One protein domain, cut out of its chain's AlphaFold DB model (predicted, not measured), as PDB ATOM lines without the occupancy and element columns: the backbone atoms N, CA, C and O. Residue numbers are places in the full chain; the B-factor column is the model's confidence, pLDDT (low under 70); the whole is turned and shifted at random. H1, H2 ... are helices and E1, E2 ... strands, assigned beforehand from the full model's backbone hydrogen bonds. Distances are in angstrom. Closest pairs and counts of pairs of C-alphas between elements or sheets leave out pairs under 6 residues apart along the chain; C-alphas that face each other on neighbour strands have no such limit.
ATOM      1  N   ASN A  11     -34.898  54.100 -11.278       90.19
ATOM      2  CA  ASN A  11     -36.042  54.505 -12.101       90.19
ATOM      3  C   ASN A  11     -35.951  53.902 -13.505       90.19
ATOM      4  O   ASN A  11     -36.969  53.490 -14.062       90.19
ATOM      5  N   ALA A  12     -34.743  53.839 -14.073       88.38
ATOM      6  CA  ALA A  12     -34.502  53.167 -15.347       88.38
ATOM      7  C   ALA A  12     -34.663  51.640 -15.221       88.38
ATOM      8  O   ALA A  12     -35.108  50.987 -16.162       88.38
ATOM      9  N   GLN A  13     -34.376  51.092 -14.037       91.38
ATOM     10  CA  GLN A  13     -34.528  49.678 -13.680       91.38
ATOM     11  C   GLN A  13     -35.911  49.345 -13.098       91.38
ATOM     12  O   GLN A  13     -36.076  48.341 -12.410       91.38
ATOM     13  N   ARG A  14     -36.936  50.172 -13.354       94.75
ATOM     14  CA  ARG A  14     -38.308  49.896 -12.895       94.75
ATOM     15  C   ARG A  14     -38.822  48.560 -13.444       94.75
ATOM     16  O   ARG A  14     -39.291  47.731 -12.671       94.75
ATOM     17  N   VAL A  15     -38.697  48.364 -14.760       96.19
ATOM     18  CA  VAL A  15     -38.988  47.111 -15.476       96.19
ATOM     19  C   VAL A  15     -37.997  46.963 -16.625       96.19
ATOM     20  O   VAL A  15     -37.919  47.830 -17.496       96.19
ATOM     21  N   GLN A  16     -37.277  45.849 -16.659       95.94
ATOM     22  CA  GLN A  16     -36.363  45.476 -17.734       95.94
ATOM     23  C   GLN A  16     -36.758  44.108 -18.275       95.94
ATOM     24  O   GLN A  16     -37.192  43.232 -17.526       95.94
ATOM     25  N   ARG A  17     -36.622  43.944 -19.591       96.56
ATOM     26  CA  ARG A  17     -36.966  42.719 -20.309       96.56
ATOM     27  C   ARG A  17     -35.770  42.299 -21.146       96.56
ATOM     28  O   ARG A  17     -35.325  43.073 -21.986       96.56
ATOM     29  N   PHE A  18     -35.332  41.062 -20.960       96.31
ATOM     30  CA  PHE A  18     -34.220  40.452 -21.671       96.31
ATOM     31  C   PHE A  18     -34.730  39.228 -22.422       96.31
ATOM     32  O   PHE A  18     -35.086  38.222 -21.811       96.31
ATOM     33  N   ALA A  19     -34.814  39.333 -23.744       95.75
ATOM     34  CA  ALA A  19     -35.186  38.219 -24.614       95.75
ATOM     35  C   ALA A  19     -34.092  37.871 -25.624       95.75
ATOM     36  O   ALA A  19     -34.130  36.783 -26.194       95.75
ATOM     37  N   THR A  20     -33.138  38.774 -25.857       94.25
ATOM     38  CA  THR A  20     -31.956  38.510 -26.680       94.25
ATOM     39  C   THR A  20     -30.690  39.000 -25.985       94.25
ATOM     40  O   THR A  20     -30.751  39.785 -25.038       94.25
ATOM     41  N   VAL A  21     -29.526  38.512 -26.424       88.81
ATOM     42  CA  VAL A  21     -28.229  38.894 -25.837       88.81
ATOM     43  C   VAL A  21     -27.992  40.403 -25.988       88.81
ATOM     44  O   VAL A  21     -27.435  41.037 -25.097       88.81
ATOM     45  N   GLU A  22     -28.504  41.018 -27.059       92.06
ATOM     46  CA  GLU A  22     -28.441  42.467 -27.280       92.06
ATOM     47  C   GLU A  22     -29.206  43.278 -26.220       92.06
ATOM     48  O   GLU A  22     -28.863  44.436 -25.966       92.06
ATOM     49  N   ASP A  23     -30.224  42.696 -25.572       94.25
ATOM     50  CA  ASP A  23     -30.931  43.376 -24.485       94.25
ATOM     51  C   ASP A  23     -30.017  43.597 -23.262       94.25
ATOM     52  O   ASP A  23     -30.219  44.574 -22.540       94.25
ATOM     53  N   LEU A  24     -28.994  42.754 -23.051       90.25
ATOM     54  CA  LEU A  24     -28.027  42.909 -21.953       90.25
ATOM     55  C   LEU A  24     -27.215  44.203 -22.112       90.25
ATOM     56  O   LEU A  24     -27.098  44.992 -21.173       90.25
ATOM     57  N   GLU A  25     -26.716  44.472 -23.324       87.69
ATOM     58  CA  GLU A  25     -25.986  45.710 -23.633       87.69
ATOM     59  C   GLU A  25     -26.911  46.931 -23.560       87.69
ATOM     60  O   GLU A  25     -26.573  47.946 -22.946       87.69
ATOM     61  N   LYS A  26     -28.112  46.821 -24.141       92.25
ATOM     62  CA  LYS A  26     -29.135  47.879 -24.138       92.25
ATOM     63  C   LYS A  26     -29.508  48.335 -22.728       92.25
ATOM     64  O   LYS A  26     -29.807  49.511 -22.525       92.25
ATOM     65  N   HIS A  27     -29.539  47.409 -21.777       90.94
ATOM     66  CA  HIS A  27     -29.857  47.682 -20.380       90.94
ATOM     67  C   HIS A  27     -28.626  47.966 -19.514       90.94
ATOM     68  O   HIS A  27     -28.786  48.176 -18.314       90.94
ATOM     69  N   HIS A  28     -27.437  48.051 -20.122       87.81
ATOM     70  CA  HIS A  28     -26.171  48.307 -19.440       87.81
ATOM     71  C   HIS A  28     -25.904  47.320 -18.298       87.81
ATOM     72  O   HIS A  28     -25.428  47.727 -17.238       87.81
ATOM     73  N   CYS A  29     -26.224  46.040 -18.520       85.81
ATOM     74  CA  CYS A  29     -25.948  44.992 -17.549       85.81
ATOM     75  C   CYS A  29     -24.468  44.989 -17.178       85.81
ATOM     76  O   CYS A  29     -23.574  45.050 -18.026       85.81
ATOM     77  N   THR A  30     -24.217  44.887 -15.883       79.81
ATOM     78  CA  THR A  30     -22.916  44.504 -15.359       79.81
ATOM     79  C   THR A  30     -22.577  43.093 -15.830       79.81
ATOM     80  O   THR A  30     -23.452  42.296 -16.158       79.81
ATOM     81  N   ILE A  31     -21.296  42.743 -15.834       75.25
ATOM     82  CA  ILE A  31     -20.892  41.392 -16.237       75.25
ATOM     83  C   ILE A  31     -21.408  40.326 -15.247       75.25
ATOM     84  O   ILE A  31     -21.644  39.198 -15.657       75.25
ATOM     85  N   GLU A  32     -21.666  40.683 -13.983       76.25
ATOM     86  CA  GLU A  32     -22.347  39.802 -13.018       76.25
ATOM     87  C   GLU A  32     -23.797  39.513 -13.451       76.25
ATOM     88  O   GLU A  32     -24.216  38.361 -13.495       76.25
ATOM     89  N   GLU A  33     -24.551  40.537 -13.869       83.56
ATOM     90  CA  GLU A  33     -25.888  40.339 -14.447       83.56
ATOM     91  C   GLU A  33     -25.833  39.544 -15.755       83.56
ATOM     92  O   GLU A  33     -26.694  38.702 -15.992       83.56
ATOM     93  N   MET A  34     -24.827  39.773 -16.605       82.31
ATOM     94  CA  MET A  34     -24.654  39.001 -17.839       82.31
ATOM     95  C   MET A  34     -24.382  37.520 -17.550       82.31
ATOM     96  O   MET A  34     -24.991  36.673 -18.197       82.31
ATOM     97  N   GLU A  35     -23.541  37.202 -16.559       78.00
ATOM     98  CA  GLU A  35     -23.299  35.826 -16.098       78.00
ATOM     99  C   GLU A  35     -24.598  35.133 -15.678       78.00
ATOM    100  O   GLU A  35     -24.828  33.975 -16.035       78.00
ATOM    101  N   GLU A  36     -25.475  35.845 -14.975       81.69
ATOM    102  CA  GLU A  36     -26.755  35.282 -14.566       81.69
ATOM    103  C   GLU A  36     -27.774  35.202 -15.709       81.69
ATOM    104  O   GLU A  36     -28.555  34.254 -15.761       81.69
ATOM    105  N   TYR A  37     -27.831  36.193 -16.602       88.62
ATOM    106  CA  TYR A  37     -28.939  36.351 -17.552       88.62
ATOM    107  C   TYR A  37     -28.657  35.715 -18.918       88.62
ATOM    108  O   TYR A  37     -29.561  35.105 -19.498       88.62
ATOM    109  N   GLU A  38     -27.428  35.813 -19.433       86.62
ATOM    110  CA  GLU A  38     -27.048  35.306 -20.761       86.62
ATOM    111  C   GLU A  38     -27.392  33.817 -20.940       86.62
ATOM    112  O   GLU A  38     -28.071  33.504 -21.921       86.62
ATOM    113  N   PRO A  39     -27.084  32.900 -19.994       85.50
ATOM    114  CA  PRO A  39     -27.400  31.481 -20.170       85.50
ATOM    115  C   PRO A  39     -28.904  31.203 -20.299       85.50
ATOM    116  O   PRO A  39     -29.317  30.264 -20.981       85.50
ATOM    117  N   HIS A  40     -29.751  31.997 -19.639       89.44
ATOM    118  CA  HIS A  40     -31.202  31.857 -19.748       89.44
ATOM    119  C   HIS A  40     -31.715  32.373 -21.091       89.44
ATOM    120  O   HIS A  40     -32.557  31.709 -21.702       89.44
ATOM    121  N   VAL A  41     -31.193  33.513 -21.544       91.19
ATOM    122  CA  VAL A  41     -31.548  34.135 -22.822       91.19
ATOM    123  C   VAL A  41     -31.088  33.281 -24.006       91.19
ATOM    124  O   VAL A  41     -31.875  33.040 -24.918       91.19
ATOM    125  N   GLU A  42     -29.867  32.736 -23.973       87.25
ATOM    126  CA  GLU A  42     -29.352  31.815 -25.001       87.25
ATOM    127  C   GLU A  42     -30.210  30.539 -25.120       87.25
ATOM    128  O   GLU A  42     -30.388  30.004 -26.214       87.25
ATOM    129  N   ARG A  43     -30.811  30.077 -24.013       89.06
ATOM    130  CA  ARG A  43     -31.769  28.951 -23.992       89.06
ATOM    131  C   ARG A  43     -33.178  29.327 -24.476       89.06
ATOM    132  O   ARG A  43     -34.056  28.467 -24.498       89.06
ATOM    133  N   GLY A  44     -33.409  30.587 -24.845       90.88
ATOM    134  CA  GLY A  44     -34.696  31.094 -25.325       90.88
ATOM    135  C   GLY A  44     -35.681  31.497 -24.226       90.88
ATOM    136  O   GLY A  44     -36.855  31.725 -24.524       90.88
ATOM    137  N   ASN A  45     -35.244  31.593 -22.965       93.44
ATOM    138  CA  ASN A  45     -36.091  32.122 -21.896       93.44
ATOM    139  C   ASN A  45     -36.140  33.650 -21.966       93.44
ATOM    140  O   ASN A  45     -35.135  34.300 -22.245       93.44
ATOM    141  N   VAL A  46     -37.293  34.225 -21.625       96.25
ATOM    142  CA  VAL A  46     -37.417  35.671 -21.422       96.25
ATOM    143  C   VAL A  46     -37.276  35.984 -19.940       96.25
ATOM    144  O   VAL A  46     -38.008  35.449 -19.102       96.25
ATOM    145  N   ILE A  47     -36.350  36.877 -19.610       96.56
ATOM    146  CA  ILE A  47     -36.153  37.357 -18.247       96.56
ATOM    147  C   ILE A  47     -36.807  38.724 -18.112       96.56
ATOM    148  O   ILE A  47     -36.611  39.618 -18.929       96.56
ATOM    149  N   TYR A  48     -37.551  38.885 -17.027       97.00
ATOM    150  CA  TYR A  48     -37.949  40.188 -16.523       97.00
ATOM    151  C   TYR A  48     -37.289  40.414 -15.171       97.00
ATOM    152  O   TYR A  48     -37.353  39.526 -14.316       97.00
ATOM    153  N   ALA A  49     -36.686  41.583 -14.991       95.06
ATOM    154  CA  ALA A  49     -36.053  42.012 -13.749       95.06
ATOM    155  C   ALA A  49     -36.292  43.515 -13.534       95.06
ATOM    156  O   ALA A  49     -36.688  44.231 -14.456       95.06
ATOM    157  N   GLY A  50     -36.088  43.987 -12.310       93.62
ATOM    158  CA  GLY A  50     -36.244  45.390 -11.944       93.62
ATOM    159  C   GLY A  50     -36.744  45.564 -10.515       93.62
ATOM    160  O   GLY A  50     -36.937  44.589  -9.790       93.62
ATOM    161  N   VAL A  51     -36.981  46.810 -10.115       93.94
ATOM    162  CA  VAL A  51     -37.313  47.143  -8.721       93.94
ATOM    163  C   VAL A  51     -38.811  47.214  -8.414       93.94
ATOM    164  O   VAL A  51     -39.180  47.133  -7.243       93.94
ATOM    165  N   ASP A  52     -39.681  47.352  -9.422       95.38
ATOM    166  CA  ASP A  52     -41.133  47.443  -9.214       95.38
ATOM    167  C   ASP A  52     -41.834  46.133  -9.587       95.38
ATOM    168  O   ASP A  52     -42.236  45.907 -10.728       95.38
ATOM    169  N   TYR A  53     -41.993  45.251  -8.602       95.25
ATOM    170  CA  TYR A  53     -42.585  43.926  -8.801       95.25
ATOM    171  C   TYR A  53     -44.036  43.980  -9.300       95.25
ATOM    172  O   TYR A  53     -44.463  43.098 -10.039       95.25
ATOM    173  N   SER A  54     -44.804  45.029  -8.988       96.50
ATOM    174  CA  SER A  54     -46.159  45.140  -9.539       96.50
ATOM    175  C   SER A  54     -46.117  45.344 -11.054       96.50
ATOM    176  O   SER A  54     -46.857  44.687 -11.787       96.50
ATOM    177  N   ASP A  55     -45.260  46.244 -11.536       97.31
ATOM    178  CA  ASP A  55     -45.150  46.491 -12.974       97.31
ATOM    179  C   ASP A  55     -44.425  45.364 -13.708       97.31
ATOM    180  O   ASP A  55     -44.767  45.061 -14.850       97.31
ATOM    181  N   ILE A  56     -43.446  44.726 -13.064       97.75
ATOM    182  CA  ILE A  56     -42.738  43.565 -13.614       97.75
ATOM    183  C   ILE A  56     -43.712  42.418 -13.849       97.75
ATOM    184  O   ILE A  56     -43.681  41.822 -14.924       97.75
ATOM    185  N   LEU A  57     -44.582  42.119 -12.878       97.75
ATOM    186  CA  LEU A  57     -45.599  41.083 -13.039       97.75
ATOM    187  C   LEU A  57     -46.521  41.410 -14.214       97.75
ATOM    188  O   LEU A  57     -46.655  40.595 -15.123       97.75
ATOM    189  N   ALA A  58     -47.059  42.632 -14.255       97.62
ATOM    190  CA  ALA A  58     -47.926  43.065 -15.348       97.62
ATOM    191  C   ALA A  58     -47.222  42.986 -16.718       97.62
ATOM    192  O   ALA A  58     -47.837  42.597 -17.711       97.62
ATOM    193  N   ALA A  59     -45.936  43.331 -16.793       97.88
ATOM    194  CA  ALA A  59     -45.165  43.267 -18.030       97.88
ATOM    195  C   ALA A  59     -44.840  41.828 -18.458       97.88
ATOM    196  O   ALA A  59     -44.848  41.543 -19.657       97.88
ATOM    197  N   ALA A  60     -44.572  40.930 -17.506       97.38
ATOM    198  CA  ALA A  60     -44.327  39.515 -17.768       97.38
ATOM    199  C   ALA A  60     -45.603  38.792 -18.225       97.38
ATOM    200  O   ALA A  60     -45.573  38.072 -19.219       97.38
ATOM    201  N   GLU A  61     -46.739  39.041 -17.566       96.50
ATOM    202  CA  GLU A  61     -48.046  38.483 -17.949       96.50
ATOM    203  C   GLU A  61     -48.482  38.917 -19.358       96.50
ATOM    204  O   GLU A  61     -49.164  38.171 -20.059       96.50
ATOM    205  N   ASN A  62     -48.067  40.112 -19.790       97.38
ATOM    206  CA  ASN A  62     -48.363  40.668 -21.112       97.38
ATOM    207  C   ASN A  62     -47.159  40.605 -22.071       97.38
ATOM    208  O   ASN A  62     -47.073  41.423 -22.994       97.38
ATOM    209  N   ASP A  63     -46.221  39.673 -21.863       96.81
ATOM    210  CA  ASP A  63     -45.065  39.517 -22.752       96.81
ATOM    211  C   ASP A  63     -45.520  39.327 -24.214       96.81
ATOM    212  O   ASP A  63     -46.438  38.543 -24.480       96.81
ATOM    213  N   PRO A  64     -44.899  40.014 -25.192       94.94
ATOM    214  CA  PRO A  64     -45.284  39.911 -26.601       94.94
ATOM    215  C   PRO A  64     -45.133  38.500 -27.199       94.94
ATOM    216  O   PRO A  64     -45.789  38.196 -28.196       94.94
ATOM    217  N   SER A  65     -44.301  37.640 -26.611       91.19
ATOM    218  CA  SER A  65     -44.149  36.223 -26.962       91.19
ATOM    219  C   SER A  65     -45.175  35.315 -26.263       91.19
ATOM    220  O   SER A  65     -45.229  34.119 -26.553       91.19
ATOM    221  N   GLY A  66     -46.011  35.874 -25.383       92.31
ATOM    222  CA  GLY A  66     -46.954  35.157 -24.530       92.31
ATOM    223  C   GLY A  66     -46.308  34.609 -23.255       92.31
ATOM    224  O   GLY A  66     -45.111  34.331 -23.211       92.31
ATOM    225  N   CYS A  67     -47.119  34.432 -22.211       93.31
ATOM    226  CA  CYS A  67     -46.681  33.898 -20.925       93.31
ATOM    227  C   CYS A  67     -47.725  32.920 -20.372       93.31
ATOM    228  O   CYS A  67     -48.832  33.321 -20.023       93.31
ATOM    229  N   ASP A  68     -47.367  31.634 -20.317       92.12
ATOM    230  CA  ASP A  68     -48.207  30.579 -19.730       92.12
ATOM    231  C   ASP A  68     -47.786  30.262 -18.279       92.12
ATOM    232  O   ASP A  68     -48.611  29.879 -17.451       92.12
ATOM    233  N   VAL A  69     -46.492  30.412 -17.971       94.56
ATOM    234  CA  VAL A  69     -45.885  30.126 -16.663       94.56
ATOM    235  C   VAL A  69     -44.833  31.183 -16.356       94.56
ATOM    236  O   VAL A  69     -43.991  31.497 -17.199       94.56
ATOM    237  N   ILE A  70     -44.844  31.683 -15.123       96.19
ATOM    238  CA  ILE A  70     -43.801  32.552 -14.588       96.19
ATOM    239  C   ILE A  70     -42.959  31.737 -13.613       96.19
ATOM    240  O   ILE A  70     -43.441  31.331 -12.560       96.19
ATOM    241  N   LEU A  71     -41.683  31.546 -13.941       96.31
ATOM    242  CA  LEU A  71     -40.686  31.133 -12.960       96.31
ATOM    243  C   LEU A  71     -40.154  32.383 -12.261       96.31
ATOM    244  O   LEU A  71     -39.617  33.278 -12.924       96.31
ATOM    245  N   TRP A  72     -40.331  32.464 -10.945       96.31
ATOM    246  CA  TRP A  72     -39.674  33.469 -10.119       96.31
ATOM    247  C   TRP A  72     -38.381  32.887  -9.552       96.31
ATOM    248  O   TRP A  72     -38.412  31.833  -8.923       96.31
ATOM    249  N   ASP A  73     -37.263  33.565  -9.789       93.81
ATOM    250  CA  ASP A  73     -35.940  33.132  -9.347       93.81
ATOM    251  C   ASP A  73     -35.275  34.231  -8.512       93.81
ATOM    252  O   ASP A  73     -34.961  35.315  -9.011       93.81
ATOM    253  N   GLY A  74     -35.100  33.948  -7.223       90.06
ATOM    254  CA  GLY A  74     -34.433  34.828  -6.266       90.06
ATOM    255  C   GLY A  74     -32.935  34.588  -6.139       90.06
ATOM    256  O   GLY A  74     -32.278  35.291  -5.369       90.06
ATOM    257  N   GLY A  75     -32.401  33.576  -6.830       85.56
ATOM    258  CA  GLY A  75     -31.079  33.029  -6.566       85.56
ATOM    259  C   GLY A  75     -30.931  32.681  -5.085       85.56
ATOM    260  O   GLY A  75     -31.716  31.929  -4.512       85.56
ATOM    261  N   ASN A  76     -29.925  33.272  -4.449       80.94
ATOM    262  CA  ASN A  76     -29.704  33.226  -3.004       80.94
ATOM    263  C   ASN A  76     -30.074  34.543  -2.287       80.94
ATOM    264  O   ASN A  76     -29.879  34.637  -1.075       80.94
ATOM    265  N   ASN A  77     -30.572  35.545  -3.017       86.12
ATOM    266  CA  ASN A  77     -30.730  36.916  -2.532       86.12
ATOM    267  C   ASN A  77     -32.102  37.176  -1.903       86.12
ATOM    268  O   ASN A  77     -32.182  37.920  -0.927       86.12
ATOM    269  N   ASP A  78     -33.173  36.553  -2.413       91.50
ATOM    270  CA  ASP A  78     -34.518  36.769  -1.864       91.50
ATOM    271  C   ASP A  78     -35.479  35.576  -2.026       91.50
ATOM    272  O   ASP A  78     -35.147  34.559  -2.633       91.50
ATOM    273  N   PHE A  79     -36.692  35.717  -1.486       92.69
ATOM    274  CA  PHE A  79     -37.839  34.835  -1.728       92.69
ATOM    275  C   PHE A  79     -38.926  35.550  -2.552       92.69
ATOM    276  O   PHE A  79     -38.909  36.770  -2.698       92.69
ATOM    277  N   SER A  80     -39.880  34.796  -3.110       94.06
ATOM    278  CA  SER A  80     -40.879  35.356  -4.031       94.06
ATOM    279  C   SER A  80     -41.730  36.449  -3.384       94.06
ATOM    280  O   SER A  80     -42.353  36.239  -2.345       94.06
ATOM    281  N   PHE A  81     -41.817  37.602  -4.052       93.88
ATOM    282  CA  PHE A  81     -42.715  38.699  -3.661       93.88
ATOM    283  C   PHE A  81     -44.142  38.525  -4.194       93.88
ATOM    284  O   PHE A  81     -45.035  39.300  -3.855       93.88
ATOM    285  N   TYR A  82     -44.359  37.504  -5.022       94.81
ATOM    286  CA  TYR A  82     -45.675  37.053  -5.456       94.81
ATOM    287  C   TYR A  82     -46.058  35.795  -4.689       94.81
ATOM    288  O   TYR A  82     -45.181  35.011  -4.326       94.81
ATOM    289  N   GLU A  83     -47.354  35.570  -4.491       95.19
ATOM    290  CA  GLU A  83     -47.846  34.296  -3.968       95.19
ATOM    291  C   GLU A  83     -47.634  33.204  -5.032       95.19
ATOM    292  O   GLU A  83     -48.256  33.268  -6.098       95.19
ATOM    293  N   PRO A  84     -46.731  32.231  -4.804       96.06
ATOM    294  CA  PRO A  84     -46.447  31.208  -5.795       96.06
ATOM    295  C   PRO A  84     -47.545  30.138  -5.794       96.06
ATOM    296  O   PRO A  84     -48.088  29.782  -4.752       96.06
ATOM    297  N   ASN A  85     -47.837  29.567  -6.964       97.44
ATOM    298  CA  ASN A  85     -48.677  28.365  -7.058       97.44
ATOM    299  C   ASN A  85     -47.899  27.068  -6.765       97.44
ATOM    300  O   ASN A  85     -48.511  26.034  -6.509       97.44
ATOM    301  N   LEU A  86     -46.568  27.132  -6.847       97.88
ATOM    302  CA  LEU A  86     -45.629  26.081  -6.472       97.88
ATOM    303  C   LEU A  86     -44.313  26.744  -6.050       97.88
ATOM    304  O   LEU A  86     -43.719  27.484  -6.835       97.88
ATOM    305  N   SER A  87     -43.864  26.481  -4.827       97.44
ATOM    306  CA  SER A  87     -42.616  26.998  -4.262       97.44
ATOM    307  C   SER A  87     -41.593  25.877  -4.083       97.44
ATOM    308  O   SER A  87     -41.858  24.877  -3.411       97.44
ATOM    309  N   ILE A  88     -40.411  26.042  -4.680       97.50
ATOM    310  CA  ILE A  88     -39.318  25.065  -4.645       97.50
ATOM    311  C   ILE A  88     -38.098  25.732  -4.014       97.50
ATOM    312  O   ILE A  88     -37.615  26.743  -4.518       97.50
ATOM    313  N   THR A  89     -37.571  25.135  -2.947       96.69
ATOM    314  CA  THR A  89     -36.368  25.613  -2.257       96.69
ATOM    315  C   THR A  89     -35.259  24.577  -2.357       96.69
ATOM    316  O   THR A  89     -35.455  23.411  -2.012       96.69
ATOM    317  N   VAL A  90     -34.074  25.005  -2.796       96.25
ATOM    318  CA  VAL A  90     -32.875  24.160  -2.882       96.25
ATOM    319  C   VAL A  90     -32.004  24.368  -1.642       96.25
ATOM    320  O   VAL A  90     -31.729  25.495  -1.238       96.25
ATOM    321  N   LEU A  91     -31.570  23.269  -1.032       96.19
ATOM    322  CA  LEU A  91     -30.833  23.214   0.225       96.19
ATOM    323  C   LEU A  91     -29.461  22.575   0.003       96.19
ATOM    324  O   LEU A  91     -29.325  21.629  -0.774       96.19
ATOM    325  N   ASP A  92     -28.453  23.073   0.721       94.56
ATOM    326  CA  ASP A  92     -27.066  22.622   0.604       94.56
ATOM    327  C   ASP A  92     -26.603  21.903   1.889       94.56
ATOM    328  O   ASP A  92     -26.346  22.560   2.904       94.56
ATOM    329  N   PRO A  93     -26.461  20.565   1.878       96.25
ATOM    330  CA  PRO A  93     -26.018  19.795   3.034       96.25
ATOM    331  C   PRO A  93     -24.552  20.036   3.400       96.25
ATOM    332  O   PRO A  93     -24.149  19.659   4.493       96.25
ATOM    333  N   HIS A  94     -23.746  20.720   2.584       93.06
ATOM    334  CA  HIS A  94     -22.401  21.133   3.013       93.06
ATOM    335  C   HIS A  94     -22.425  22.232   4.079       93.06
ATOM    336  O   HIS A  94     -21.409  22.486   4.723       93.06
ATOM    337  N   ARG A  95     -23.584  22.866   4.306       91.69
ATOM    338  CA  ARG A  95     -23.761  23.950   5.280       91.69
ATOM    339  C   ARG A  95     -24.978  23.718   6.196       91.69
ATOM    340  O   ARG A  95     -25.916  24.519   6.183       91.69
ATOM    341  N   PRO A  96     -24.997  22.646   7.018       95.69
ATOM    342  CA  PRO A  96     -26.170  22.309   7.821       95.69
ATOM    343  C   PRO A  96     -26.577  23.428   8.786       95.69
ATOM    344  O   PRO A  96     -25.769  23.963   9.550       95.69
ATOM    345  N   GLY A  97     -27.868  23.744   8.796       94.88
ATOM    346  CA  GLY A  97     -28.460  24.801   9.602       94.88
ATOM    347  C   GLY A  97     -28.520  26.159   8.904       94.88
ATOM    348  O   GLY A  97     -29.150  27.059   9.463       94.88
ATOM    349  N   HIS A  98     -27.921  26.337   7.719       93.88
ATOM    350  CA  HIS A  98     -28.088  27.574   6.944       93.88
ATOM    351  C   HIS A  98     -29.549  27.782   6.540       93.88
ATOM    352  O   HIS A  98     -30.060  28.895   6.639       93.88
ATOM    353  N   GLU A  99     -30.247  26.690   6.241       95.00
ATOM    354  CA  GLU A  99     -31.678  26.634   5.951       95.00
ATOM    355  C   GLU A  99     -32.578  27.100   7.107       95.00
ATOM    356  O   GLU A  99     -33.774  27.286   6.916       95.00
ATOM    357  N   LEU A 100     -32.021  27.300   8.308       96.12
ATOM    358  CA  LEU A 100     -32.737  27.806   9.482       96.12
ATOM    359  C   LEU A 100     -32.225  29.157   9.992       96.12
ATOM    360  O   LEU A 100     -32.877  29.763  10.838       96.12
ATOM    361  N   LYS A 101     -31.024  29.581   9.584       93.94
ATOM    362  CA  LYS A 101     -30.298  30.697  10.220       93.94
ATOM    363  C   LYS A 101     -30.051  31.876   9.291       93.94
ATOM    364  O   LYS A 101     -29.811  32.974   9.787       93.94
ATOM    365  N   TYR A 102     -30.061  31.653   7.980       90.31
ATOM    366  CA  TYR A 102     -29.792  32.694   6.997       90.31
ATOM    367  C   TYR A 102     -31.096  33.200   6.392       90.31
ATOM    368  O   TYR A 102     -31.959  32.417   5.998       90.31
ATOM    369  N   TYR A 103     -31.217  34.519   6.293       89.88
ATOM    370  CA  TYR A 103     -32.212  35.158   5.440       89.88
ATOM    371  C   TYR A 103     -31.648  35.260   4.012       89.88
ATOM    372  O   TYR A 103     -30.468  35.595   3.887       89.88
ATOM    373  N   PRO A 104     -32.439  34.982   2.958       92.12
ATOM    374  CA  PRO A 104     -33.860  34.593   2.962       92.12
ATOM    375  C   PRO A 104     -34.111  33.084   3.155       92.12
ATOM    376  O   PRO A 104     -35.266  32.665   3.201       92.12
ATOM    377  N   GLY A 105     -33.062  32.261   3.267       91.81
ATOM    378  CA  GLY A 105     -33.146  30.792   3.269       91.81
ATOM    379  C   GLY A 105     -34.147  30.191   4.264       91.81
ATOM    380  O   GLY A 105     -34.889  29.279   3.904       91.81
ATOM    381  N   GLU A 106     -34.241  30.734   5.482       94.81
ATOM    382  CA  GLU A 106     -35.245  30.297   6.464       94.81
ATOM    383  C   GLU A 106     -36.680  30.524   5.959       94.81
ATOM    384  O   GLU A 106     -37.542  29.652   6.103       94.81
ATOM    385  N   VAL A 107     -36.948  31.683   5.350       95.31
ATOM    386  CA  VAL A 107     -38.272  32.022   4.808       95.31
ATOM    387  C   VAL A 107     -38.601  31.111   3.630       95.31
ATOM    388  O   VAL A 107     -39.694  30.541   3.587       95.31
ATOM    389  N   ALA A 108     -37.637  30.908   2.728       95.81
ATOM    390  CA  ALA A 108     -37.780  30.023   1.578       95.81
ATOM    391  C   ALA A 108     -38.100  28.580   2.006       95.81
ATOM    392  O   ALA A 108     -39.019  27.968   1.469       95.81
ATOM    393  N   LEU A 109     -37.422  28.037   3.024       97.06
ATOM    394  CA  LEU A 109     -37.717  26.689   3.525       97.06
ATOM    395  C   LEU A 109     -39.121  26.594   4.146       97.06
ATOM    396  O   LEU A 109     -39.867  25.648   3.885       97.06
ATOM    397  N   ARG A 110     -39.492  27.564   4.986       96.88
ATOM    398  CA  ARG A 110     -40.772  27.544   5.715       96.88
ATOM    399  C   ARG A 110     -41.995  27.695   4.814       96.88
ATOM    400  O   ARG A 110     -43.087  27.331   5.237       96.88
ATOM    401  N   THR A 111     -41.810  28.244   3.618       96.00
ATOM    402  CA  THR A 111     -42.879  28.510   2.644       96.00
ATOM    403  C   THR A 111     -42.814  27.602   1.413       96.00
ATOM    404  O   THR A 111     -43.629  27.752   0.510       96.00
ATOM    405  N   ALA A 112     -41.864  26.666   1.363       97.50
ATOM    406  CA  ALA A 112     -41.715  25.737   0.250       97.50
ATOM    407  C   ALA A 112     -42.810  24.662   0.222       97.50
ATOM    408  O   ALA A 112     -43.160  24.088   1.255       97.50
ATOM    409  N   ASP A 113     -43.252  24.303  -0.981       98.38
ATOM    410  CA  ASP A 113     -43.995  23.067  -1.240       98.38
ATOM    411  C   ASP A 113     -43.032  21.893  -1.473       98.38
ATOM    412  O   ASP A 113     -43.333  20.745  -1.137       98.38
ATOM    413  N   VAL A 114     -41.847  22.186  -2.023       98.44
ATOM    414  CA  VAL A 114     -40.785  21.215  -2.308       98.44
ATOM    415  C   VAL A 114     -39.454  21.702  -1.741       98.44
ATOM    416  O   VAL A 114     -39.004  22.806  -2.039       98.44
ATOM    417  N   ALA A 115     -38.792  20.849  -0.967       98.25
ATOM    418  CA  ALA A 115     -37.437  21.053  -0.476       98.25
ATOM    419  C   ALA A 115     -36.485  20.066  -1.168       98.25
ATOM    420  O   ALA A 115     -36.554  18.858  -0.935       98.25
ATOM    421  N   ILE A 116     -35.584  20.580  -2.004       98.31
ATOM    422  CA  ILE A 116     -34.576  19.779  -2.705       98.31
ATOM    423  C   ILE A 116     -33.271  19.835  -1.918       98.31
ATOM    424  O   ILE A 116     -32.625  20.875  -1.862       98.31
ATOM    425  N   ILE A 117     -32.852  18.721  -1.328       98.12
ATOM    426  CA  ILE A 117     -31.526  18.577  -0.720       98.12
ATOM    427  C   ILE A 117     -30.567  18.156  -1.835       98.12
ATOM    428  O   ILE A 117     -30.558  16.991  -2.231       98.12
ATOM    429  N   ASN A 118     -29.804  19.110  -2.369       96.69
ATOM    430  CA  ASN A 118     -28.869  18.879  -3.473       96.69
ATOM    431  C   ASN A 118     -27.491  18.401  -2.959       96.69
ATOM    432  O   ASN A 118     -27.234  18.440  -1.759       96.69
ATOM    433  N   LYS A 119     -26.578  18.002  -3.854       94.06
ATOM    434  CA  LYS A 119     -25.181  17.622  -3.570       94.06
ATOM    435  C   LYS A 119     -25.047  16.427  -2.618       94.06
ATOM    436  O   LYS A 119     -24.068  16.339  -1.865       94.06
ATOM    437  N   VAL A 120     -26.019  15.510  -2.608       95.81
ATOM    438  CA  VAL A 120     -25.972  14.350  -1.701       95.81
ATOM    439  C   VAL A 120     -24.872  13.349  -2.071       95.81
ATOM    440  O   VAL A 120     -24.414  12.618  -1.196       95.81
ATOM    441  N   ASP A 121     -24.370  13.386  -3.309       92.06
ATOM    442  CA  ASP A 121     -23.201  12.635  -3.785       92.06
ATOM    443  C   ASP A 121     -21.876  13.047  -3.127       92.06
ATOM    444  O   ASP A 121     -20.927  12.260  -3.089       92.06
ATOM    445  N   SER A 122     -21.791  14.278  -2.617       89.44
ATOM    446  CA  SER A 122     -20.550  14.847  -2.074       89.44
ATOM    447  C   SER A 122     -20.616  15.176  -0.582       89.44
ATOM    448  O   SER A 122     -19.570  15.305   0.058       89.44
ATOM    449  N   ALA A 123     -21.811  15.305  -0.005       92.69
ATOM    450  CA  ALA A 123     -21.989  15.586   1.415       92.69
ATOM    451  C   ALA A 123     -21.944  14.323   2.291       92.69
ATOM    452  O   ALA A 123     -22.191  13.200   1.850       92.69
ATOM    453  N   THR A 124     -21.653  14.496   3.584       96.19
ATOM    454  CA  THR A 124     -21.668  13.376   4.533       96.19
ATOM    455  C   THR A 124     -23.101  12.966   4.874       96.19
ATOM    456  O   THR A 124     -24.015  13.790   4.929       96.19
ATOM    457  N   SER A 125     -23.313  11.686   5.188       97.06
ATOM    458  CA  SER A 125     -24.640  11.188   5.582       97.06
ATOM    459  C   SER A 125     -25.203  11.885   6.828       97.06
ATOM    460  O   SER A 125     -26.414  12.051   6.936       97.06
ATOM    461  N   GLU A 126     -24.342  12.319   7.755       98.25
ATOM    462  CA  GLU A 126     -24.742  13.075   8.950       98.25
ATOM    463  C   GLU A 126     -25.255  14.477   8.596       98.25
ATOM    464  O   GLU A 126     -26.291  14.909   9.106       98.25
ATOM    465  N   ALA A 127     -24.563  15.169   7.690       98.25
ATOM    466  CA  ALA A 127     -24.981  16.468   7.182       98.25
ATOM    467  C   ALA A 127     -26.337  16.388   6.463       98.25
ATOM    468  O   ALA A 127     -27.250  17.152   6.777       98.25
ATOM    469  N   ILE A 128     -26.493  15.408   5.566       98.44
ATOM    470  CA  ILE A 128     -27.747  15.164   4.837       98.44
ATOM    471  C   ILE A 128     -28.893  14.893   5.822       98.44
ATOM    472  O   ILE A 128     -29.945  15.526   5.732       98.44
ATOM    473  N   ALA A 129     -28.681  14.008   6.802       98.38
ATOM    474  CA  ALA A 129     -29.685  13.687   7.816       98.38
ATOM    475  C   ALA A 129     -30.041  14.892   8.703       98.38
ATOM    476  O   ALA A 129     -31.188  15.034   9.131       98.38
ATOM    477  N   THR A 130     -29.074  15.774   8.973       98.62
ATOM    478  CA  THR A 130     -29.304  17.006   9.736       98.62
ATOM    479  C   THR A 130     -30.225  17.956   8.978       98.62
ATOM    480  O   THR A 130     -31.225  18.395   9.546       98.62
ATOM    481  N   VAL A 131     -29.934  18.228   7.700       98.50
ATOM    482  CA  VAL A 131     -30.774  19.097   6.861       98.50
ATOM    483  C   VAL A 131     -32.167  18.496   6.685       98.50
ATOM    484  O   VAL A 131     -33.155  19.178   6.934       98.50
ATOM    485  N   GLU A 132     -32.274  17.206   6.368       98.31
ATOM    486  CA  GLU A 132     -33.564  16.511   6.252       98.31
ATOM    487  C   GLU A 132     -34.387  16.608   7.549       98.31
ATOM    488  O   GLU A 132     -35.567  16.964   7.530       98.31
ATOM    489  N   GLY A 133     -33.752  16.382   8.703       98.50
ATOM    490  CA  GLY A 133     -34.393  16.540  10.006       98.50
ATOM    491  C   GLY A 133     -34.820  17.979  10.308       98.50
ATOM    492  O   GLY A 133     -35.808  18.185  11.019       98.50
ATOM    493  N   ASN A 134     -34.107  18.976   9.783       98.50
ATOM    494  CA  ASN A 134     -34.466  20.385   9.910       98.50
ATOM    495  C   ASN A 134     -35.661  20.745   9.022       98.50
ATOM    496  O   ASN A 134     -36.576  21.404   9.515       98.50
ATOM    497  N   VAL A 135     -35.714  20.238   7.783       98.44
ATOM    498  CA  VAL A 135     -36.874  20.390   6.887       98.44
ATOM    499  C   VAL A 135     -38.135  19.847   7.554       98.44
ATOM    500  O   VAL A 135     -39.094  20.590   7.730       98.44
ATOM    501  N   VAL A 136     -38.106  18.599   8.038       98.25
ATOM    502  CA  VAL A 136     -39.267  17.961   8.688       98.25
ATOM    503  C   VAL A 136     -39.764  18.754   9.904       98.25
ATOM    504  O   VAL A 136     -40.964  18.804  10.167       98.25
ATOM    505  N   LYS A 137     -38.860  19.385  10.663       98.19
ATOM    506  CA  LYS A 137     -39.231  20.204  11.829       98.19
ATOM    507  C   LYS A 137     -39.771  21.579  11.442       98.19
ATOM    508  O   LYS A 137     -40.691  22.063  12.096       98.19
ATOM    509  N   ALA A 138     -39.161  22.233  10.457       98.06
ATOM    510  CA  ALA A 138     -39.483  23.606  10.080       98.06
ATOM    511  C   ALA A 138     -40.704  23.693   9.159       98.06
ATOM    512  O   ALA A 138     -41.486  24.635   9.291       98.06
ATOM    513  N   ASN A 139     -40.862  22.715   8.265       98.19
ATOM    514  CA  ASN A 139     -41.937  22.618   7.290       98.19
ATOM    515  C   ASN A 139     -42.301  21.136   7.027       98.19
ATOM    516  O   ASN A 139     -41.849  20.542   6.050       98.19
ATOM    517  N   PRO A 140     -43.131  20.518   7.890       97.69
ATOM    518  CA  PRO A 140     -43.528  19.115   7.742       97.69
ATOM    519  C   PRO A 140     -44.428  18.839   6.526       97.69
ATOM    520  O   PRO A 140     -44.714  17.674   6.254       97.69
ATOM    521  N   ALA A 141     -44.923  19.876   5.841       97.56
ATOM    522  CA  ALA A 141     -45.765  19.738   4.656       97.56
ATOM    523  C   ALA A 141     -44.952  19.669   3.351       97.56
ATOM    524  O   ALA A 141     -45.482  19.193   2.348       97.56
ATOM    525  N   ALA A 142     -43.689  20.110   3.362       97.94
ATOM    526  CA  ALA A 142     -42.846  20.108   2.175       97.94
ATOM    527  C   ALA A 142     -42.520  18.684   1.706       97.94
ATOM    528  O   ALA A 142     -42.121  17.815   2.487       97.94
ATOM    529  N   THR A 143     -42.619  18.468   0.397       98.25
ATOM    530  CA  THR A 143     -42.098  17.267  -0.257       98.25
ATOM    531  C   THR A 143     -40.576  17.340  -0.292       98.25
ATOM    532  O   THR A 143     -40.018  18.319  -0.780       98.25
ATOM    533  N   ILE A 144     -39.894  16.313   0.212       98.31
ATOM    534  CA  ILE A 144     -38.427  16.256   0.216       98.31
ATOM    535  C   ILE A 144     -37.947  15.466  -0.997       98.31
ATOM    536  O   ILE A 144     -38.337  14.312  -1.176       98.31
ATOM    537  N   ILE A 145     -37.062  16.073  -1.783       98.44
ATOM    538  CA  ILE A 145     -36.361  15.440  -2.904       98.44
ATOM    539  C   ILE A 145     -34.864  15.503  -2.605       98.44
ATOM    540  O   ILE A 145     -34.364  16.534  -2.165       98.44
ATOM    541  N   LYS A 146     -34.136  14.409  -2.816       98.12
ATOM    542  CA  LYS A 146     -32.672  14.392  -2.756       98.12
ATOM    543  C   LYS A 146     -32.126  14.360  -4.174       98.12
ATOM    544  O   LYS A 146     -32.645  13.622  -5.014       98.12
ATOM    545  N   ALA A 147     -31.087  15.142  -4.412       97.38
ATOM    546  CA  ALA A 147     -30.442  15.239  -5.708       97.38
ATOM    547  C   ALA A 147     -28.920  15.273  -5.565       97.38
ATOM    548  O   ALA A 147     -28.373  15.848  -4.619       97.38
ATOM    549  N   ASP A 148     -28.259  14.653  -6.526       94.88
ATOM    550  CA  ASP A 148     -26.839  14.785  -6.782       94.88
ATOM    551  C   ASP A 148     -26.589  16.057  -7.599       94.88
ATOM    552  O   ASP A 148     -27.446  16.531  -8.352       94.88
ATOM    553  N   SER A 149     -25.385  16.607  -7.456       91.12
ATOM    554  CA  SER A 149     -24.899  17.678  -8.325       91.12
ATOM    555  C   SER A 149     -23.861  17.087  -9.269       91.12
ATOM    556  O   SER A 149     -22.655  17.200  -9.038       91.12
ATOM    557  N   GLU A 272     -31.765  13.920  -9.839       94.50
ATOM    558  CA  GLU A 272     -32.646  13.573  -8.727       94.50
ATOM    559  C   GLU A 272     -32.581  12.076  -8.417       94.50
ATOM    560  O   GLU A 272     -32.906  11.232  -9.251       94.50
ATOM    561  N   VAL A 273     -32.232  11.728  -7.177       95.25
ATOM    562  CA  VAL A 273     -31.947  10.337  -6.779       95.25
ATOM    563  C   VAL A 273     -33.051   9.698  -5.933       95.25
ATOM    564  O   VAL A 273     -32.938   8.549  -5.499       95.25
ATOM    565  N   THR A 274     -34.141  10.424  -5.678       94.00
ATOM    566  CA  THR A 274     -35.297   9.940  -4.904       94.00
ATOM    567  C   THR A 274     -36.610  10.124  -5.646       94.00
ATOM    568  O   THR A 274     -36.709  10.904  -6.585       94.00
ATOM    569  N   THR A 275     -37.647   9.430  -5.173       91.44
ATOM    570  CA  THR A 275     -39.031   9.642  -5.610       91.44
ATOM    571  C   THR A 275     -39.895  10.124  -4.431       91.44
ATOM    572  O   THR A 275     -39.686   9.642  -3.313       91.44
ATOM    573  N   PRO A 276     -40.865  11.038  -4.645       93.06
ATOM    574  CA  PRO A 276     -41.159  11.716  -5.916       93.06
ATOM    575  C   PRO A 276     -39.995  12.613  -6.379       93.06
ATOM    576  O   PRO A 276     -39.200  13.061  -5.561       93.06
ATOM    577  N   ASN A 277     -39.885  12.809  -7.692       94.81
ATOM    578  CA  ASN A 277     -38.939  13.732  -8.331       94.81
ATOM    579  C   ASN A 277     -39.687  14.975  -8.856       94.81
ATOM    580  O   ASN A 277     -40.924  15.020  -8.809       94.81
ATOM    581  N   LEU A 278     -38.970  15.981  -9.358       93.75
ATOM    582  CA  LEU A 278     -39.568  17.205  -9.884       93.75
ATOM    583  C   LEU A 278     -40.474  16.932 -11.073       93.75
ATOM    584  O   LEU A 278     -41.523  17.556 -11.149       93.75
ATOM    585  N   GLU A 279     -40.140  15.986 -11.954       93.94
ATOM    586  CA  GLU A 279     -41.031  15.610 -13.060       93.94
ATOM    587  C   GLU A 279     -42.420  15.216 -12.535       93.94
ATOM    588  O   GLU A 279     -43.431  15.745 -12.991       93.94
ATOM    589  N   THR A 280     -42.475  14.391 -11.484       94.50
ATOM    590  CA  THR A 280     -43.737  13.990 -10.844       94.50
ATOM    591  C   THR A 280     -44.492  15.185 -10.256       94.50
ATOM    592  O   THR A 280     -45.716  15.269 -10.387       94.50
ATOM    593  N   VAL A 281     -43.791  16.103  -9.585       96.12
ATOM    594  CA  VAL A 281     -44.411  17.295  -8.982       96.12
ATOM    595  C   VAL A 281     -44.925  18.251 -10.064       96.12
ATOM    596  O   VAL A 281     -46.058  18.732  -9.989       96.12
ATOM    597  N   LEU A 282     -44.122  18.497 -11.096       95.38
ATOM    598  CA  LEU A 282     -44.445  19.394 -12.199       95.38
ATOM    599  C   LEU A 282     -45.575  18.838 -13.065       95.38
ATOM    600  O   LEU A 282     -46.445  19.601 -13.473       95.38
ATOM    601  N   ASP A 283     -45.640  17.525 -13.286       94.75
ATOM    602  CA  ASP A 283     -46.759  16.894 -13.987       94.75
ATOM    603  C   ASP A 283     -48.090  17.126 -13.254       94.75
ATOM    604  O   ASP A 283     -49.111  17.427 -13.879       94.75
ATOM    605  N   GLN A 284     -48.088  17.043 -11.918       94.25
ATOM    606  CA  GLN A 284     -49.271  17.347 -11.107       94.25
ATOM    607  C   GLN A 284     -49.650  18.827 -11.193       94.25
ATOM    608  O   GLN A 284     -50.831  19.145 -11.354       94.25
ATOM    609  N   PHE A 285     -48.661  19.720 -11.135       95.44
ATOM    610  CA  PHE A 285     -48.853  21.159 -11.293       95.44
ATOM    611  C   PHE A 285     -49.477  21.499 -12.657       95.44
ATOM    612  O   PHE A 285     -50.526  22.144 -12.730       95.44
ATOM    613  N   ILE A 286     -48.890  20.987 -13.740       94.69
ATOM    614  CA  ILE A 286     -49.365  21.157 -15.119       94.69
ATOM    615  C   ILE A 286     -50.805  20.656 -15.262       94.69
ATOM    616  O   ILE A 286     -51.652  21.360 -15.820       94.69
ATOM    617  N   ALA A 287     -51.108  19.471 -14.724       93.94
ATOM    618  CA  ALA A 287     -52.451  18.901 -14.769       93.94
ATOM    619  C   ALA A 287     -53.471  19.731 -13.970       93.94
ATOM    620  O   ALA A 287     -54.587  19.954 -14.446       93.94
ATOM    621  N   HIS A 288     -53.099  20.213 -12.779       95.19
ATOM    622  CA  HIS A 288     -53.961  21.027 -11.921       95.19
ATOM    623  C   HIS A 288     -54.324  22.365 -12.576       95.19
ATOM    624  O   HIS A 288     -55.496  22.747 -12.608       95.19
ATOM    625  N   HIS A 289     -53.330  23.041 -13.157       94.88
ATOM    626  CA  HIS A 289     -53.492  24.342 -13.807       94.88
ATOM    627  C   HIS A 289     -53.953  24.252 -15.269       94.88
ATOM    628  O   HIS A 289     -54.205  25.280 -15.891       94.88
ATOM    629  N   LYS A 290     -54.136  23.034 -15.802       93.19
ATOM    630  CA  LYS A 290     -54.574  22.767 -17.184       93.19
ATOM    631  C   LYS A 290     -53.674  23.440 -18.224       93.19
ATOM    632  O   LYS A 290     -54.163  23.960 -19.225       93.19
TER     633      LYS A 290
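AT A GLANCE: This is residues 11 to 149 and 272 to 290 of the 300 residues of the protein "GTPase" of Lactobacillales bacterium (UniProt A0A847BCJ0). Two lobes make this domain: in one, a small parallel sheet, E3 E4 E5, has H5 and H6 over one face with H4 packed on both helices; in the other, the short strand pair E1 and E2 has H1, H2 and H3 round it. Residues 62 to 87, with no named element, run from one lobe to the other, and H7 only grazes the larger sheet. The printed part has 158 residues, with seven named helices and five named strands in the order E1 H1 H2 E2 H3 E3 H4 H5 E4 H6 E5 H7; the class is mixed, helices and strands. It is compact, with a radius of gyration of the C-alphas of 17.3 A and spans of 48 by 37 by 26 A.

IN THESE COORDINATES: The larger sheet holds E3, residues 88 to 91, E4, residues 114 to 117, and E5, residues 143 to 149, 19.0 A long. Between these strands along the chain come H4, residues 98 to 101, and H5, residues 105 to 111, both between E3 and E4, and H6, residues 125 to 138, between E4 and E5, 19.9 A long from C-alpha 125 at (-24.640, 11.188, 5.582). E1 is residues 16 to 18, beginning at C-alpha 16 (-36.363, 45.476, -17.734), and E2 is residues 47 to 49. H1 is residues 21 to 26, H2 residues 31 to 42, 15.5 A, and H3 residues 53 to 61, 12.0 A. H7, residues 278 to 289, 16.1 A, ends at C-alpha 289 (-53.492, 24.342, -13.807).

HOW THE PARTS SIT: E4 is the inner strand, parallel to E3, with N 91 and O 116 at 2.7 A, and to E5, with N 115 and O 143 at 2.8 A. E3, H4 H5, E4 and E4, H6, E5 are strand-helix-strand units, parallel neighbours with helices between, with right-handed crossovers. H6 is over E4, height over the sheet 9.6 A; H5, on the same face, is over E3. H5 and H6 only just touch, with 3 pairs of C-alphas within 8 A, the closest Arg 110 and Ala 138, 6.0 A. E1 and E2 are antiparallel, with N 16 and O 49 at 2.8 A. H1 and H2 form a helical hairpin, closest at the C-alphas of Val 21 and Glu 38, 6.3 A. Every O i to N i+4 pair is within hydrogen-bond range in H3, H5, H6 and H7, against 1 of 2 in H1 and 6 of 8 in H2; H4 is too short for one.

THE WHOLE: The C-alphas of Pro 64 and Glu 126, the two farthest apart, are 49.1 A apart. Residues 150 to 271 are not printed, and C-alphas 149 and 272 are 8.8 A apart across the cut. The link from H3 to E3 is long, 26 residues. No printed residue has a pLDDT under 70.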